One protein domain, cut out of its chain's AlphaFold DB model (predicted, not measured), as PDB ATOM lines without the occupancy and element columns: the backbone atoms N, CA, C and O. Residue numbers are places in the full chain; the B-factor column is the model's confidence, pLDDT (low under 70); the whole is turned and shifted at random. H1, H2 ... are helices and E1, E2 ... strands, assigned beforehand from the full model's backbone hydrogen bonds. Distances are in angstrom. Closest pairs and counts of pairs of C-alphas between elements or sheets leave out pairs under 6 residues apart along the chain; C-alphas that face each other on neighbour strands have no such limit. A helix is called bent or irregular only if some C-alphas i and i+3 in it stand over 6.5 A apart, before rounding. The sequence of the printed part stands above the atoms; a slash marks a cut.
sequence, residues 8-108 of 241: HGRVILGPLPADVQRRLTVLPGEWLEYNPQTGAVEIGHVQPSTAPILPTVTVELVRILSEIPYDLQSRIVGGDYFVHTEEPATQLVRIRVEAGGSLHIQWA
ATOM      1  N   HIS A   8     -31.657 -31.985 115.966       89.69
ATOM      2  CA  HIS A   8     -30.279 -31.830 116.441       89.69
ATOM      3  C   HIS A   8     -29.360 -31.314 115.323       89.69
ATOM      4  O   HIS A   8     -29.648 -31.491 114.144       89.69
ATOM      5  N   GLY A   9     -28.245 -30.672 115.678       92.75
ATOM      6  CA  GLY A   9     -27.277 -30.137 114.712       92.75
ATOM      7  C   GLY A   9     -27.013 -28.643 114.886       92.75
ATOM      8  O   GLY A   9     -27.401 -28.046 115.892       92.75
ATOM      9  N   ARG A  10     -26.287 -28.055 113.930       95.75
ATOM     10  CA  ARG A  10     -25.942 -26.624 113.917       95.75
ATOM     11  C   ARG A  10     -25.432 -26.172 112.554       95.75
ATOM     12  O   ARG A  10     -24.839 -26.955 111.813       95.75
ATOM     13  N   VAL A  11     -25.541 -24.873 112.295       97.31
ATOM     14  CA  VAL A  11     -24.982 -24.217 111.103       97.31
ATOM     15  C   VAL A  11     -23.990 -23.144 111.518       97.31
ATOM     16  O   VAL A  11     -24.314 -22.256 112.301       97.31
ATOM     17  N   ILE A  12     -22.774 -23.193 110.978       97.38
ATOM     18  CA  ILE A  12     -21.717 -22.227 111.286       97.38
ATOM     19  C   ILE A  12     -21.740 -21.108 110.238       97.38
ATOM     20  O   ILE A  12     -21.594 -21.355 109.038       97.38
ATOM     21  N   LEU A  13     -21.890 -19.861 110.686       95.19
ATOM     22  CA  LEU A  13     -21.964 -18.684 109.808       95.19
ATOM     23  C   LEU A  13     -20.600 -18.019 109.569       95.19
ATOM     24  O   LEU A  13     -20.472 -17.176 108.684       95.19
ATOM     25  N   GLY A  14     -19.586 -18.395 110.352       87.62
ATOM     26  CA  GLY A  14     -18.261 -17.783 110.304       87.62
ATOM     27  C   GLY A  14     -18.226 -16.374 110.921       87.62
ATOM     28  O   GLY A  14     -19.179 -15.932 111.563       87.62
ATOM     29  N   PRO A  15     -17.106 -15.642 110.782       90.44
ATOM     30  CA  PRO A  15     -16.936 -14.337 111.412       90.44
ATOM     31  C   PRO A  15     -17.794 -13.261 110.731       90.44
ATOM     32  O   PRO A  15     -17.472 -12.763 109.645       90.44
ATOM     33  N   LEU A  16     -18.862 -12.844 111.409       94.38
ATOM     34  CA  LEU A  16     -19.757 -11.777 110.961       94.38
ATOM     35  C   LEU A  16     -19.432 -10.429 111.634       94.38
ATOM     36  O   LEU A  16     -18.951 -10.410 112.767       94.38
ATOM     37  N   PRO A  17     -19.691  -9.283 110.983       95.62
ATOM     38  CA  PRO A  17     -19.615  -7.968 111.620       95.62
ATOM     39  C   PRO A  17     -20.528  -7.836 112.846       95.62
ATOM     40  O   PRO A  17     -21.607  -8.425 112.903       95.62
ATOM     41  N   ALA A  18     -20.120  -7.025 113.825       95.31
ATOM     42  CA  ALA A  18     -20.825  -6.892 115.104       95.31
ATOM     43  C   ALA A  18     -22.259  -6.341 114.976       95.31
ATOM     44  O   ALA A  18     -23.098  -6.582 115.842       95.31
ATOM     45  N   ASP A  19     -22.568  -5.572 113.933       96.12
ATOM     46  CA  ASP A  19     -23.937  -5.142 113.646       96.12
ATOM     47  C   ASP A  19     -24.811  -6.303 113.152       96.12
ATOM     48  O   ASP A  19     -25.938  -6.427 113.623       96.12
ATOM     49  N   VAL A  20     -24.284  -7.178 112.288       96.19
ATOM     50  CA  VAL A  20     -24.980  -8.385 111.815       96.19
ATOM     51  C   VAL A  20     -25.211  -9.334 112.987       96.19
ATOM     52  O   VAL A  20     -26.344  -9.733 113.224       96.19
ATOM     53  N   GLN A  21     -24.174  -9.615 113.783       96.38
ATOM     54  CA  GLN A  21     -24.294 -10.480 114.963       96.38
ATOM     55  C   GLN A  21     -25.384  -9.992 115.926       96.38
ATOM     56  O   GLN A  21     -26.210 -10.780 116.370       96.38
ATOM     57  N   ARG A  22     -25.436  -8.680 116.203       95.50
ATOM     58  CA  ARG A  22     -26.475  -8.096 117.064       95.50
ATOM     59  C   ARG A  22     -27.881  -8.272 116.502       95.50
ATOM     60  O   ARG A  22     -28.788  -8.503 117.291       95.50
ATOM     61  N   ARG A  23     -28.071  -8.155 115.180       96.19
ATOM     62  CA  ARG A  23     -29.371  -8.428 114.544       96.19
ATOM     63  C   ARG A  23     -29.758  -9.894 114.705       96.19
ATOM     64  O   ARG A  23     -30.875 -10.166 115.120       96.19
ATOM     65  N   LEU A  24     -28.822 -10.809 114.461       96.38
ATOM     66  CA  LEU A  24     -29.064 -12.247 114.577       96.38
ATOM     67  C   LEU A  24     -29.420 -12.679 116.007       96.38
ATOM     68  O   LEU A  24     -30.350 -13.454 116.186       96.38
ATOM     69  N   THR A  25     -28.740 -12.149 117.029       94.56
ATOM     70  CA  THR A  25     -29.002 -12.498 118.441       94.56
ATOM     71  C   THR A  25     -30.383 -12.055 118.940       94.56
ATOM     72  O   THR A  25     -30.881 -12.618 119.908       94.56
ATOM     73  N   VAL A  26     -31.012 -11.049 118.320       94.31
ATOM     74  CA  VAL A  26     -32.355 -10.580 118.721       94.31
ATOM     75  C   VAL A  26     -33.481 -11.175 117.877       94.31
ATOM     76  O   VAL A  26     -34.645 -10.841 118.107       94.31
ATOM     77  N   LEU A  27     -33.161 -12.013 116.883       93.12
ATOM     78  CA  LEU A  27     -34.187 -12.669 116.085       93.12
ATOM     79  C   LEU A  27     -35.002 -13.618 116.968       93.12
ATOM     80  O   LEU A  27     -34.423 -14.419 117.699       93.12
ATOM     81  N   PRO A  28     -36.341 -13.566 116.886       88.31
ATOM     82  CA  PRO A  28     -37.167 -14.548 117.558       88.31
ATOM     83  C   PRO A  28     -37.046 -15.890 116.830       88.31
ATOM     84  O   PRO A  28     -37.304 -15.965 115.619       88.31
ATOM     85  N   GLY A  29     -36.697 -16.923 117.589       86.75
ATOM     86  CA  GLY A  29     -36.719 -18.318 117.176       86.75
ATOM     87  C   GLY A  29     -37.326 -19.171 118.282       86.75
ATOM     88  O   GLY A  29     -37.082 -18.946 119.466       86.75
ATOM     89  N   GLU A  30     -38.176 -20.101 117.881       87.69
ATOM     90  CA  GLU A  30     -38.740 -21.144 118.719       87.69
ATOM     91  C   GLU A  30     -37.743 -22.297 118.871       87.69
ATOM     92  O   GLU A  30     -37.572 -22.809 119.973       87.69
ATOM     93  N   TRP A  31     -37.043 -22.656 117.789       89.06
ATOM     94  CA  TRP A  31     -36.074 -23.753 117.771       89.06
ATOM     95  C   TRP A  31     -34.634 -23.270 117.640       89.06
ATOM     96  O   TRP A  31     -33.745 -23.799 118.309       89.06
ATOM     97  N   LEU A  32     -34.395 -22.292 116.768       92.94
ATOM     98  CA  LEU A  32     -33.059 -21.855 116.386       92.94
ATOM     99  C   LEU A  32     -32.701 -20.503 116.993       92.94
ATOM    100  O   LEU A  32     -33.454 -19.536 116.893       92.94
ATOM    101  N   GLU A  33     -31.492 -20.404 117.533       93.88
ATOM    102  CA  GLU A  33     -30.920 -19.145 117.999       93.88
ATOM    103  C   GLU A  33     -29.493 -18.962 117.485       93.88
ATOM    104  O   GLU A  33     -28.749 -19.921 117.283       93.88
ATOM    105  N   TYR A  34     -29.091 -17.712 117.256       95.56
ATOM    106  CA  TYR A  34     -27.707 -17.405 116.915       95.56
ATOM    107  C   TYR A  34     -26.869 -17.203 118.178       95.56
ATOM    108  O   TYR A  34     -27.094 -16.262 118.945       95.56
ATOM    109  N   ASN A  35     -25.842 -18.035 118.334       93.56
ATOM    110  CA  ASN A  35     -24.859 -17.933 119.397       93.56
ATOM    111  C   ASN A  35     -23.627 -17.130 118.919       93.56
ATOM    112  O   ASN A  35     -22.812 -17.629 118.134       93.56
ATOM    113  N   PRO A  36     -23.424 -15.890 119.408       91.69
ATOM    114  CA  PRO A  36     -22.301 -15.055 118.988       91.69
ATOM    115  C   PRO A  36     -20.939 -15.562 119.478       91.69
ATOM    116  O   PRO A  36     -19.918 -15.165 118.922       91.69
ATOM    117  N   GLN A  37     -20.892 -16.422 120.504       90.81
ATOM    118  CA  GLN A  37     -19.632 -16.970 121.019       90.81
ATOM    119  C   GLN A  37     -19.064 -18.041 120.088       90.81
ATOM    120  O   GLN A  37     -17.852 -18.111 119.892       90.81
ATOM    121  N   THR A  38     -19.939 -18.864 119.513       91.75
ATOM    122  CA  THR A  38     -19.563 -19.943 118.592       91.75
ATOM    123  C   THR A  38     -19.661 -19.516 117.129       91.75
ATOM    124  O   THR A  38     -19.084 -20.174 116.263       91.75
ATOM    125  N   GLY A  39     -20.349 -18.406 116.836       94.06
ATOM    126  CA  GLY A  39     -20.608 -17.959 115.467       94.06
ATOM    127  C   GLY A  39     -21.528 -18.920 114.713       94.06
ATOM    128  O   GLY A  39     -21.399 -19.076 113.494       94.06
ATOM    129  N   ALA A  40     -22.414 -19.602 115.441       96.31
ATOM    130  CA  ALA A  40     -23.270 -20.650 114.916       96.31
ATOM    131  C   ALA A  40     -24.740 -20.388 115.237       96.31
ATOM    132  O   ALA A  40     -25.084 -19.755 116.232       96.31
ATOM    133  N   VAL A  41     -25.601 -20.897 114.367       95.94
ATOM    134  CA  VAL A  41     -27.013 -21.098 114.653       95.94
ATOM    135  C   VAL A  41     -27.124 -22.444 115.357       95.94
ATOM    136  O   VAL A  41     -26.693 -23.471 114.828       95.94
ATOM    137  N   GLU A  42     -27.650 -22.437 116.569       93.25
ATOM    138  CA  GLU A  42     -27.733 -23.584 117.468       93.25
ATOM    139  C   GLU A  42     -29.191 -23.800 117.881       93.25
ATOM    140  O   GLU A  42     -30.057 -22.962 117.628       93.25
ATOM    141  N   ILE A  43     -29.468 -24.952 118.485       88.94
ATOM    142  CA  ILE A  43     -30.796 -25.251 119.019       88.94
ATOM    143  C   ILE A  43     -30.894 -24.607 120.395       88.94
ATOM    144  O   ILE A  43     -30.147 -24.977 121.299       88.94
ATOM    145  N   GLY A  44     -31.786 -23.628 120.521       77.00
ATOM    146  CA  GLY A  44     -31.848 -22.753 121.687       77.00
ATOM    147  C   GLY A  44     -32.610 -23.355 122.859       77.00
ATOM    148  O   GLY A  44     -32.033 -23.630 123.909       77.00
ATOM    149  N   HIS A  45     -33.923 -23.543 122.715       66.06
ATOM    150  CA  HIS A  45     -34.793 -23.992 123.803       66.06
ATOM    151  C   HIS A  45     -35.875 -24.948 123.304       66.06
ATOM    152  O   HIS A  45     -36.682 -24.613 122.448       66.06
ATOM    153  N   VAL A  46     -35.939 -26.133 123.909       62.66
ATOM    154  CA  VAL A  46     -36.962 -27.147 123.616       62.66
ATOM    155  C   VAL A  46     -38.186 -26.862 124.489       62.66
ATOM    156  O   VAL A  46     -38.386 -27.487 125.531       62.66
ATOM    157  N   GLN A  47     -38.982 -25.858 124.123       56.72
ATOM    158  CA  GLN A  47     -40.371 -25.786 124.586       56.72
ATOM    159  C   GLN A  47     -41.239 -26.678 123.687       56.72
ATOM    160  O   GLN A  47     -40.849 -26.939 122.548       56.72
ATOM    161  N   PRO A  48     -42.387 -27.197 124.169       62.03
ATOM    162  CA  PRO A  48     -43.321 -27.887 123.287       62.03
ATOM    163  C   PRO A  48     -43.650 -26.966 122.116       62.03
ATOM    164  O   PRO A  48     -44.111 -25.840 122.321       62.03
ATOM    165  N   SER A  49     -43.335 -27.437 120.910       65.25
ATOM    166  CA  SER A  49     -43.426 -26.606 119.724       65.25
ATOM    167  C   SER A  49     -44.880 -26.246 119.439       65.25
ATOM    168  O   SER A  49     -45.785 -27.061 119.633       65.25
ATOM    169  N   THR A  50     -45.122 -25.016 118.997       72.38
ATOM    170  CA  THR A  50     -46.464 -24.542 118.635       72.38
ATOM    171  C   THR A  50     -46.887 -24.991 117.233       72.38
ATOM    172  O   THR A  50     -48.059 -24.869 116.870       72.38
ATOM    173  N   ALA A  51     -45.943 -25.529 116.459       81.38
ATOM    174  CA  ALA A  51     -46.099 -25.974 115.084       81.38
ATOM    175  C   ALA A  51     -45.201 -27.199 114.809       81.38
ATOM    176  O   ALA A  51     -44.386 -27.564 115.652       81.38
ATOM    177  N   PRO A  52     -45.324 -27.853 113.642       85.75
ATOM    178  CA  PRO A  52     -44.421 -28.943 113.290       85.75
ATOM    179  C   PRO A  52     -42.945 -28.495 113.228       85.75
ATOM    180  O   PRO A  52     -42.642 -27.397 112.749       85.75
ATOM    181  N   ILE A  53     -42.020 -29.341 113.680       87.56
ATOM    182  CA  ILE A  53     -40.588 -29.065 113.854       87.56
ATOM    183  C   ILE A  53     -39.946 -28.716 112.512       87.56
ATOM    184  O   ILE A  53     -39.326 -27.661 112.376       87.56
ATOM    185  N   LEU A  54     -40.122 -29.567 111.496       89.81
ATOM    186  CA  LEU A  54     -39.468 -29.416 110.191       89.81
ATOM    187  C   LEU A  54     -39.740 -28.056 109.518       89.81
ATOM    188  O   LEU A  54     -38.773 -27.360 109.178       89.81
ATOM    189  N   PRO A  55     -41.001 -27.625 109.308       91.12
ATOM    190  CA  PRO A  55     -41.263 -26.318 108.715       91.12
ATOM    191  C   PRO A  55     -40.794 -25.169 109.615       91.12
ATOM    192  O   PRO A  55     -40.310 -24.170 109.089       91.12
ATOM    193  N   THR A  56     -40.877 -25.308 110.940       90.88
ATOM    194  CA  THR A  56     -40.462 -24.254 111.880       90.88
ATOM    195  C   THR A  56     -38.954 -24.020 111.823       90.88
ATOM    196  O   THR A  56     -38.521 -22.906 111.527       90.88
ATOM    197  N   VAL A  57     -38.153 -25.081 111.970       91.88
ATOM    198  CA  VAL A  57     -36.686 -25.037 111.845       91.88
ATOM    199  C   VAL A  57     -36.275 -24.483 110.477       91.88
ATOM    200  O   VAL A  57     -35.406 -23.619 110.389       91.88
ATOM    201  N   THR A  58     -36.936 -24.922 109.403       93.94
ATOM    202  CA  THR A  58     -36.642 -24.449 108.041       93.94
ATOM    203  C   THR A  58     -36.913 -22.949 107.887       93.94
ATOM    204  O   THR A  58     -36.069 -22.218 107.364       93.94
ATOM    205  N   VAL A  59     -38.071 -22.461 108.344       94.25
ATOM    206  CA  VAL A  59     -38.452 -21.042 108.241       94.25
ATOM    207  C   VAL A  59     -37.534 -20.155 109.078       94.25
ATOM    208  O   VAL A  59     -37.129 -19.085 108.617       94.25
ATOM    209  N   GLU A  60     -37.188 -20.581 110.290       94.25
ATOM    210  CA  GLU A  60     -36.266 -19.849 111.160       94.25
ATOM    211  C   GLU A  60     -34.870 -19.763 110.560       94.25
ATOM    212  O   GLU A  60     -34.276 -18.684 110.532       94.25
ATOM    213  N   LEU A  61     -34.380 -20.862 109.987       95.56
ATOM    214  CA  LEU A  61     -33.090 -20.882 109.319       95.56
ATOM    215  C   LEU A  61     -33.071 -19.949 108.105       95.56
ATOM    216  O   LEU A  61     -32.147 -19.153 107.960       95.56
ATOM    217  N   VAL A  62     -34.115 -19.970 107.269       95.50
ATOM    218  CA  VAL A  62     -34.248 -19.034 106.138       95.50
ATOM    219  C   VAL A  62     -34.285 -17.583 106.624       95.50
ATOM    220  O   VAL A  62     -33.625 -16.727 106.030       95.50
ATOM    221  N   ARG A  63     -35.007 -17.288 107.714       95.69
ATOM    222  CA  ARG A  63     -35.058 -15.946 108.317       95.69
ATOM    223  C   ARG A  63     -33.673 -15.488 108.770       95.69
ATOM    224  O   ARG A  63     -33.270 -14.379 108.436       95.69
ATOM    225  N   ILE A  64     -32.941 -16.343 109.481       95.62
ATOM    226  CA  ILE A  64     -31.582 -16.059 109.958       95.62
ATOM    227  C   ILE A  64     -30.626 -15.823 108.783       95.62
ATOM    228  O   ILE A  64     -29.911 -14.824 108.764       95.62
ATOM    229  N   LEU A  65     -30.635 -16.702 107.778       95.31
ATOM    230  CA  LEU A  65     -29.763 -16.576 106.608       95.31
ATOM    231  C   LEU A  65     -30.077 -15.319 105.782       95.31
ATOM    232  O   LEU A  65     -29.166 -14.711 105.226       95.31
ATOM    233  N   SER A  66     -31.340 -14.883 105.747       94.44
ATOM    234  CA  SER A  66     -31.764 -13.670 105.030       94.44
ATOM    235  C   SER A  66     -31.268 -12.370 105.676       94.44
ATOM    236  O   SER A  66     -31.175 -11.350 104.997       94.44
ATOM    237  N   GLU A  67     -30.915 -12.391 106.966       95.94
ATOM    238  CA  GLU A  67     -30.318 -11.242 107.664       95.94
ATOM    239  C   GLU A  67     -28.823 -11.055 107.361       95.94
ATOM    240  O   GLU A  67     -28.233 -10.033 107.741       95.94
ATOM    241  N   ILE A  68     -28.202 -12.030 106.685       95.50
ATOM    242  CA  ILE A  68     -26.801 -11.987 106.266       95.50
ATOM    243  C   ILE A  68     -26.727 -11.318 104.885       95.50
ATOM    244  O   ILE A  68     -27.206 -11.882 103.896       95.50
ATOM    245  N   PRO A  69     -26.103 -10.129 104.783       94.88
ATOM    246  CA  PRO A  69     -25.873  -9.457 103.510       94.88
ATOM    247  C   PRO A  69     -25.176 -10.351 102.482       94.88
ATOM    248  O   PRO A  69     -24.321 -11.170 102.825       94.88
ATOM    249  N   TYR A  70     -25.501 -10.148 101.207       93.25
ATOM    250  CA  TYR A  70     -24.973 -10.946 100.098       93.25
ATOM    251  C   TYR A  70     -23.434 -10.995 100.058       93.25
ATOM    252  O   TYR A  70     -22.851 -12.052  99.843       93.25
ATOM    253  N   ASP A  71     -22.758  -9.880 100.347       94.38
ATOM    254  CA  ASP A  71     -21.292  -9.777 100.397       94.38
ATOM    255  C   ASP A  71     -20.651 -10.540 101.570       94.38
ATOM    256  O   ASP A  71     -19.434 -10.730 101.607       94.38
ATOM    257  N   LEU A  72     -21.463 -11.004 102.524       95.12
ATOM    258  CA  LEU A  72     -21.038 -11.786 103.681       95.12
ATOM    259  C   LEU A  72     -21.435 -13.262 103.586       95.12
ATOM    260  O   LEU A  72     -20.939 -14.057 104.383       95.12
ATOM    261  N   GLN A  73     -22.251 -13.657 102.606       93.12
ATOM    262  CA  GLN A  73     -22.694 -15.047 102.439       93.12
ATOM    263  C   GLN A  73     -21.527 -16.016 102.233       93.12
ATOM    264  O   GLN A  73     -21.532 -17.109 102.789       93.12
ATOM    265  N   SER A  74     -20.464 -15.595 101.541       93.44
ATOM    266  CA  SER A  74     -19.258 -16.412 101.347       93.44
ATOM    267  C   SER A  74     -18.512 -16.752 102.647       93.44
ATOM    268  O   SER A  74     -17.562 -17.529 102.613       93.44
ATOM    269  N   ARG A  75     -18.881 -16.137 103.780       93.06
ATOM    270  CA  ARG A  75     -18.325 -16.447 105.107       93.06
ATOM    271  C   ARG A  75     -19.053 -17.592 105.800       93.06
ATOM    272  O   ARG A  75     -18.480 -18.174 106.720       93.06
ATOM    273  N   ILE A  76     -20.271 -17.905 105.357       96.75
ATOM    274  CA  ILE A  76     -21.051 -19.029 105.865       96.75
ATOM    275  C   ILE A  76     -20.257 -20.296 105.580       96.75
ATOM    276  O   ILE A  76     -19.930 -20.589 104.431       96.75
ATOM    277  N   VAL A  77     -19.941 -21.022 106.647       97.19
ATOM    278  CA  VAL A  77     -19.213 -22.292 106.587       97.19
ATOM    279  C   VAL A  77     -20.181 -23.424 106.260       97.19
ATOM    280  O   VAL A  77     -19.830 -24.337 105.517       97.19
ATOM    281  N   GLY A  78     -21.405 -23.333 106.779       97.00
ATOM    282  CA  GLY A  78     -22.444 -24.331 106.592       97.00
ATOM    283  C   GLY A  78     -22.567 -25.284 107.774       97.00
ATOM    284  O   GLY A  78     -22.030 -25.046 108.861       97.00
ATOM    285  N   GLY A  79     -23.329 -26.347 107.569       97.12
ATOM    286  CA  GLY A  79     -23.624 -27.358 108.573       97.12
ATOM    287  C   GLY A  79     -24.948 -28.046 108.290       97.12
ATOM    288  O   GLY A  79     -25.580 -27.801 107.262       97.12
ATOM    289  N   ASP A  80     -25.364 -28.889 109.222       96.62
ATOM    290  CA  ASP A  80     -26.536 -29.737 109.074       96.62
ATOM    291  C   ASP A  80     -27.406 -29.658 110.329       96.62
ATOM    292  O   ASP A  80     -26.899 -29.616 111.456       96.62
ATOM    293  N   TYR A  81     -28.716 -29.690 110.108       94.62
ATOM    294  CA  TYR A  81     -29.702 -30.106 111.095       94.62
ATOM    295  C   TYR A  81     -30.325 -31.422 110.664       94.62
ATOM    296  O   TYR A  81     -30.570 -31.650 109.480       94.62
ATOM    297  N   PHE A  82     -30.626 -32.257 111.640       92.31
ATOM    298  CA  PHE A  82     -31.330 -33.513 111.489       92.31
ATOM    299  C   PHE A  82     -32.622 -33.413 112.278       92.31
ATOM    300  O   PHE A  82     -32.591 -33.148 113.479       92.31
ATOM    301  N   VAL A  83     -33.744 -33.570 111.587       90.19
ATOM    302  CA  VAL A  83     -35.088 -33.390 112.126       90.19
ATOM    303  C   VAL A  83     -35.864 -34.687 111.964       90.19
ATOM    304  O   VAL A  83     -35.988 -35.185 110.848       90.19
ATOM    305  N   HIS A  84     -36.408 -35.206 113.058       86.94
ATOM    306  CA  HIS A  84     -37.432 -36.242 113.026       86.94
ATOM    307  C   HIS A  84     -38.797 -35.578 112.845       86.94
ATOM    308  O   HIS A  84     -39.158 -34.674 113.600       86.94
ATOM    309  N   THR A  85     -39.545 -35.993 111.823       82.75
ATOM    310  CA  THR A  85     -40.934 -35.547 111.629       82.75
ATOM    311  C   THR A  85     -41.854 -36.147 112.688       82.75
ATOM    312  O   THR A  85     -41.521 -37.140 113.330       82.75
ATOM    313  N   GLU A  86     -43.021 -35.537 112.875       77.06
ATOM    314  CA  GLU A  86     -44.003 -35.985 113.857       77.06
ATOM    315  C   GLU A  86     -44.680 -37.305 113.460       77.06
ATOM    316  O   GLU A  86     -44.773 -37.668 112.283       77.06
ATOM    317  N   GLU A  87     -45.227 -37.993 114.463       68.75
ATOM    318  CA  GLU A  87     -46.125 -39.131 114.279       68.75
ATOM    319  C   GLU A  87     -47.295 -38.805 113.323       68.75
ATOM    320  O   GLU A  87     -47.786 -37.671 113.291       68.75
ATOM    321  N   PRO A  88     -47.805 -39.796 112.560       59.22
ATOM    322  CA  PRO A  88     -47.523 -41.237 112.659       59.22
ATOM    323  C   PRO A  88     -46.368 -41.735 111.774       59.22
ATOM    324  O   PRO A  88     -46.059 -42.921 111.787       59.22
ATOM    325  N   ALA A  89     -45.753 -40.864 110.970       62.03
ATOM    326  CA  ALA A  89     -44.654 -41.229 110.082       62.03
ATOM    327  C   ALA A  89     -43.394 -40.480 110.513       62.03
ATOM    328  O   ALA A  89     -43.096 -39.406 109.995       62.03
ATOM    329  N   THR A  90     -42.660 -41.056 111.462       75.25
ATOM    330  CA  THR A  90     -41.358 -40.540 111.886       75.25
ATOM    331  C   THR A  90     -40.361 -40.748 110.748       75.25
ATOM    332  O   THR A  90     -39.996 -41.866 110.408       75.25
ATOM    333  N   GLN A  91     -39.958 -39.668 110.088       84.56
ATOM    334  CA  GLN A  91     -38.933 -39.657 109.051       84.56
ATOM    335  C   GLN A  91     -37.761 -38.825 109.542       84.56
ATOM    336  O   GLN A  91     -37.961 -37.787 110.169       84.56
ATOM    337  N   LEU A  92     -36.542 -39.239 109.208       90.31
ATOM    338  CA  LEU A  92     -35.357 -38.421 109.428       90.31
ATOM    339  C   LEU A  92     -35.120 -37.523 108.210       90.31
ATOM    340  O   LEU A  92     -35.002 -38.003 107.081       90.31
ATOM    341  N   VAL A  93     -35.012 -36.219 108.441       92.38
ATOM    342  CA  VAL A  93     -34.777 -35.206 107.410       92.38
ATOM    343  C   VAL A  93     -33.502 -34.441 107.730       92.38
ATOM    344  O   VAL A  93     -33.350 -33.900 108.822       92.38
ATOM    345  N   ARG A  94     -32.590 -34.352 106.761       95.25
ATOM    346  CA  ARG A  94     -31.411 -33.488 106.824       95.25
ATOM    347  C   ARG A  94     -31.715 -32.144 106.173       95.25
ATOM    348  O   ARG A  94     -32.032 -32.082 104.986       95.25
ATOM    349  N   ILE A  95     -31.548 -31.069 106.933       96.31
ATOM    350  CA  ILE A  95     -31.497 -29.696 106.435       96.31
ATOM    351  C   ILE A  95     -30.030 -29.274 106.401       96.31
ATOM    352  O   ILE A  95     -29.428 -29.011 107.441       96.31
ATOM    353  N   ARG A  96     -29.454 -29.197 105.205       97.12
ATOM    354  CA  ARG A  96     -28.056 -28.826 104.990       97.12
ATOM    355  C   ARG A  96     -27.940 -27.382 104.534       97.12
ATOM    356  O   ARG A  96     -28.580 -26.989 103.562       97.12
ATOM    357  N   VAL A  97     -27.067 -26.624 105.182       97.62
ATOM    358  CA  VAL A  97     -26.584 -25.333 104.688       97.62
ATOM    359  C   VAL A  97     -25.190 -25.538 104.128       97.62
ATOM    360  O   VAL A  97     -24.275 -25.931 104.849       97.62
ATOM    361  N   GLU A  98     -25.013 -25.285 102.840       96.75
ATOM    362  CA  GLU A  98     -23.699 -25.300 102.209       96.75
ATOM    363  C   GLU A  98     -22.925 -24.011 102.489       96.75
ATOM    364  O   GLU A  98     -23.484 -22.975 102.871       96.75
ATOM    365  N   ALA A  99     -21.613 -24.067 102.262       95.06
ATOM    366  CA  ALA A  99     -20.796 -22.867 102.253       95.06
ATOM    367  C   ALA A  99     -21.368 -21.863 101.239       95.06
ATOM    368  O   ALA A  99     -21.689 -22.226 100.109       95.06
ATOM    369  N   GLY A 100     -21.524 -20.603 101.644       93.62
ATOM    370  CA  GLY A 100     -22.247 -19.609 100.840       93.62
ATOM    371  C   GLY A 100     -23.745 -19.485 101.144       93.62
ATOM    372  O   GLY A 100     -24.377 -18.569 100.631       93.62
ATOM    373  N   GLY A 101     -24.320 -20.341 101.997       92.75
ATOM    374  CA  GLY A 101     -25.687 -20.184 102.509       92.75
ATOM    375  C   GLY A 101     -26.792 -20.868 101.699       92.75
ATOM    376  O   GLY A 101     -27.968 -20.627 101.970       92.75
ATOM    377  N   SER A 102     -26.456 -21.715 100.722       94.12
ATOM    378  CA  SER A 102     -27.450 -22.520  99.999       94.12
ATOM    379  C   SER A 102     -28.064 -23.585 100.909       94.12
ATOM    380  O   SER A 102     -27.348 -24.261 101.641       94.12
ATOM    381  N   LEU A 103     -29.389 -23.728 100.860       95.00
ATOM    382  CA  LEU A 103     -30.154 -24.643 101.706       95.00
ATOM    383  C   LEU A 103     -30.627 -25.862 100.906       95.00
ATOM    384  O   LEU A 103     -31.255 -25.708  99.859       95.00
ATOM    385  N   HIS A 104     -30.397 -27.061 101.435       95.69
ATOM    386  CA  HIS A 104     -30.885 -28.326 100.893       95.69
ATOM    387  C   HIS A 104     -31.701 -29.061 101.952       95.69
ATOM    388  O   HIS A 104     -31.303 -29.123 103.111       95.69
ATOM    389  N   ILE A 105     -32.825 -29.646 101.544       94.50
ATOM    390  CA  ILE A 105     -33.666 -30.484 102.405       94.50
ATOM    391  C   ILE A 105     -33.707 -31.870 101.776       94.50
ATOM    392  O   ILE A 105     -34.035 -32.006 100.597       94.50
ATOM    393  N   GLN A 106     -33.317 -32.881 102.544       94.12
ATOM    394  CA  GLN A 106     -33.166 -34.252 102.074       94.12
ATOM    395  C   GLN A 106     -33.807 -35.207 103.069       94.12
ATOM    396  O   GLN A 106     -33.558 -35.120 104.268       94.12
ATOM    397  N   TRP A 107     -34.611 -36.132 102.565       92.56
ATOM    398  CA  TRP A 107     -35.190 -37.210 103.352       92.56
ATOM    399  C   TRP A 107     -34.200 -38.365 103.422       92.56
ATOM    400  O   TRP A 107     -33.493 -38.626 102.449       92.56
ATOM    401  N   ALA A 108     -34.119 -39.024 104.576       91.75
ATOM    402  CA  ALA A 108     -33.290 -40.209 104.721       91.75
ATOM    403  C   ALA A 108     -33.819 -41.307 103.795       91.75
ATOM    404  O   ALA A 108     -35.003 -41.651 103.832       91.75
TER     405      ALA A 108
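What this domain is: This is residues 8 to 108 of the 241 residues of an uncharacterized protein of Gemmatimonadetes bacterium (UniProt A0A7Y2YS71). A twisted sheet of six strands curls round one long helix, H2, which packs along one face. H1 packs beside strand E2 with its residues 21 to 25, and H3 is a small helix off the sheet. The printed part has 101 residues with three named helices and six named strands, E1 H1 E2 E3 H2 H3 E4 E5 E6 along the chain; the antiparallel sheet runs E2 E3 E1 E4 E5 E6. The class is mixed, and the whole is compact, radius of gyration of the C-alphas 13.3 A, yet elongated, spanning 43 by 25 by 19 A.

Where its parts are: Find C-alpha 8 at (-30.279, -31.830, 116.441), where E1, residues 8 to 12, begins. Beside it look for its neighbour E3, 40 to 43, and beside E3 the edge strand E2, 32 to 35; then find E4, 78 to 84, 20.2 A long, E5, 92 to 97, 16.5 A, and E6, 103 to 107, ending at C-alpha 107 (-35.190, -37.210, 103.352). H2, 53 to 66, runs 19.8 A from (-40.588, -29.065, 113.854); H1 is 18 to 25 and H3 70 to 75.

How they stand to each other: E4, E5 and E6 form a meander, each strand the antiparallel neighbour of the one before; look at N 81 and O 95, 2.8 A, and N 94 and O 106, 2.8 A. E1 pairs with E4 through N 10 and O 80, 3.0 A. H2 lies over E1 and E4 at a height over the sheet of 7.4 A; its closest C-alphas to E4 are Leu 54 and Val 83, 6.2 A. H1 and H2 have every O i to N i+4 pair within hydrogen-bond range; irregular H3, with C-alphas 71 and 74 7.0 A apart, has 0 of 2, but 2 of 3 O i to N i+3 pairs.

The domain as a whole: The printed part has no cut, and no link is long. Its farthest C-alphas, Ala 18 and Pro 88, are 43.6 A apart. Confidence is under 70 at residues 45 to 49 and 87 to 89.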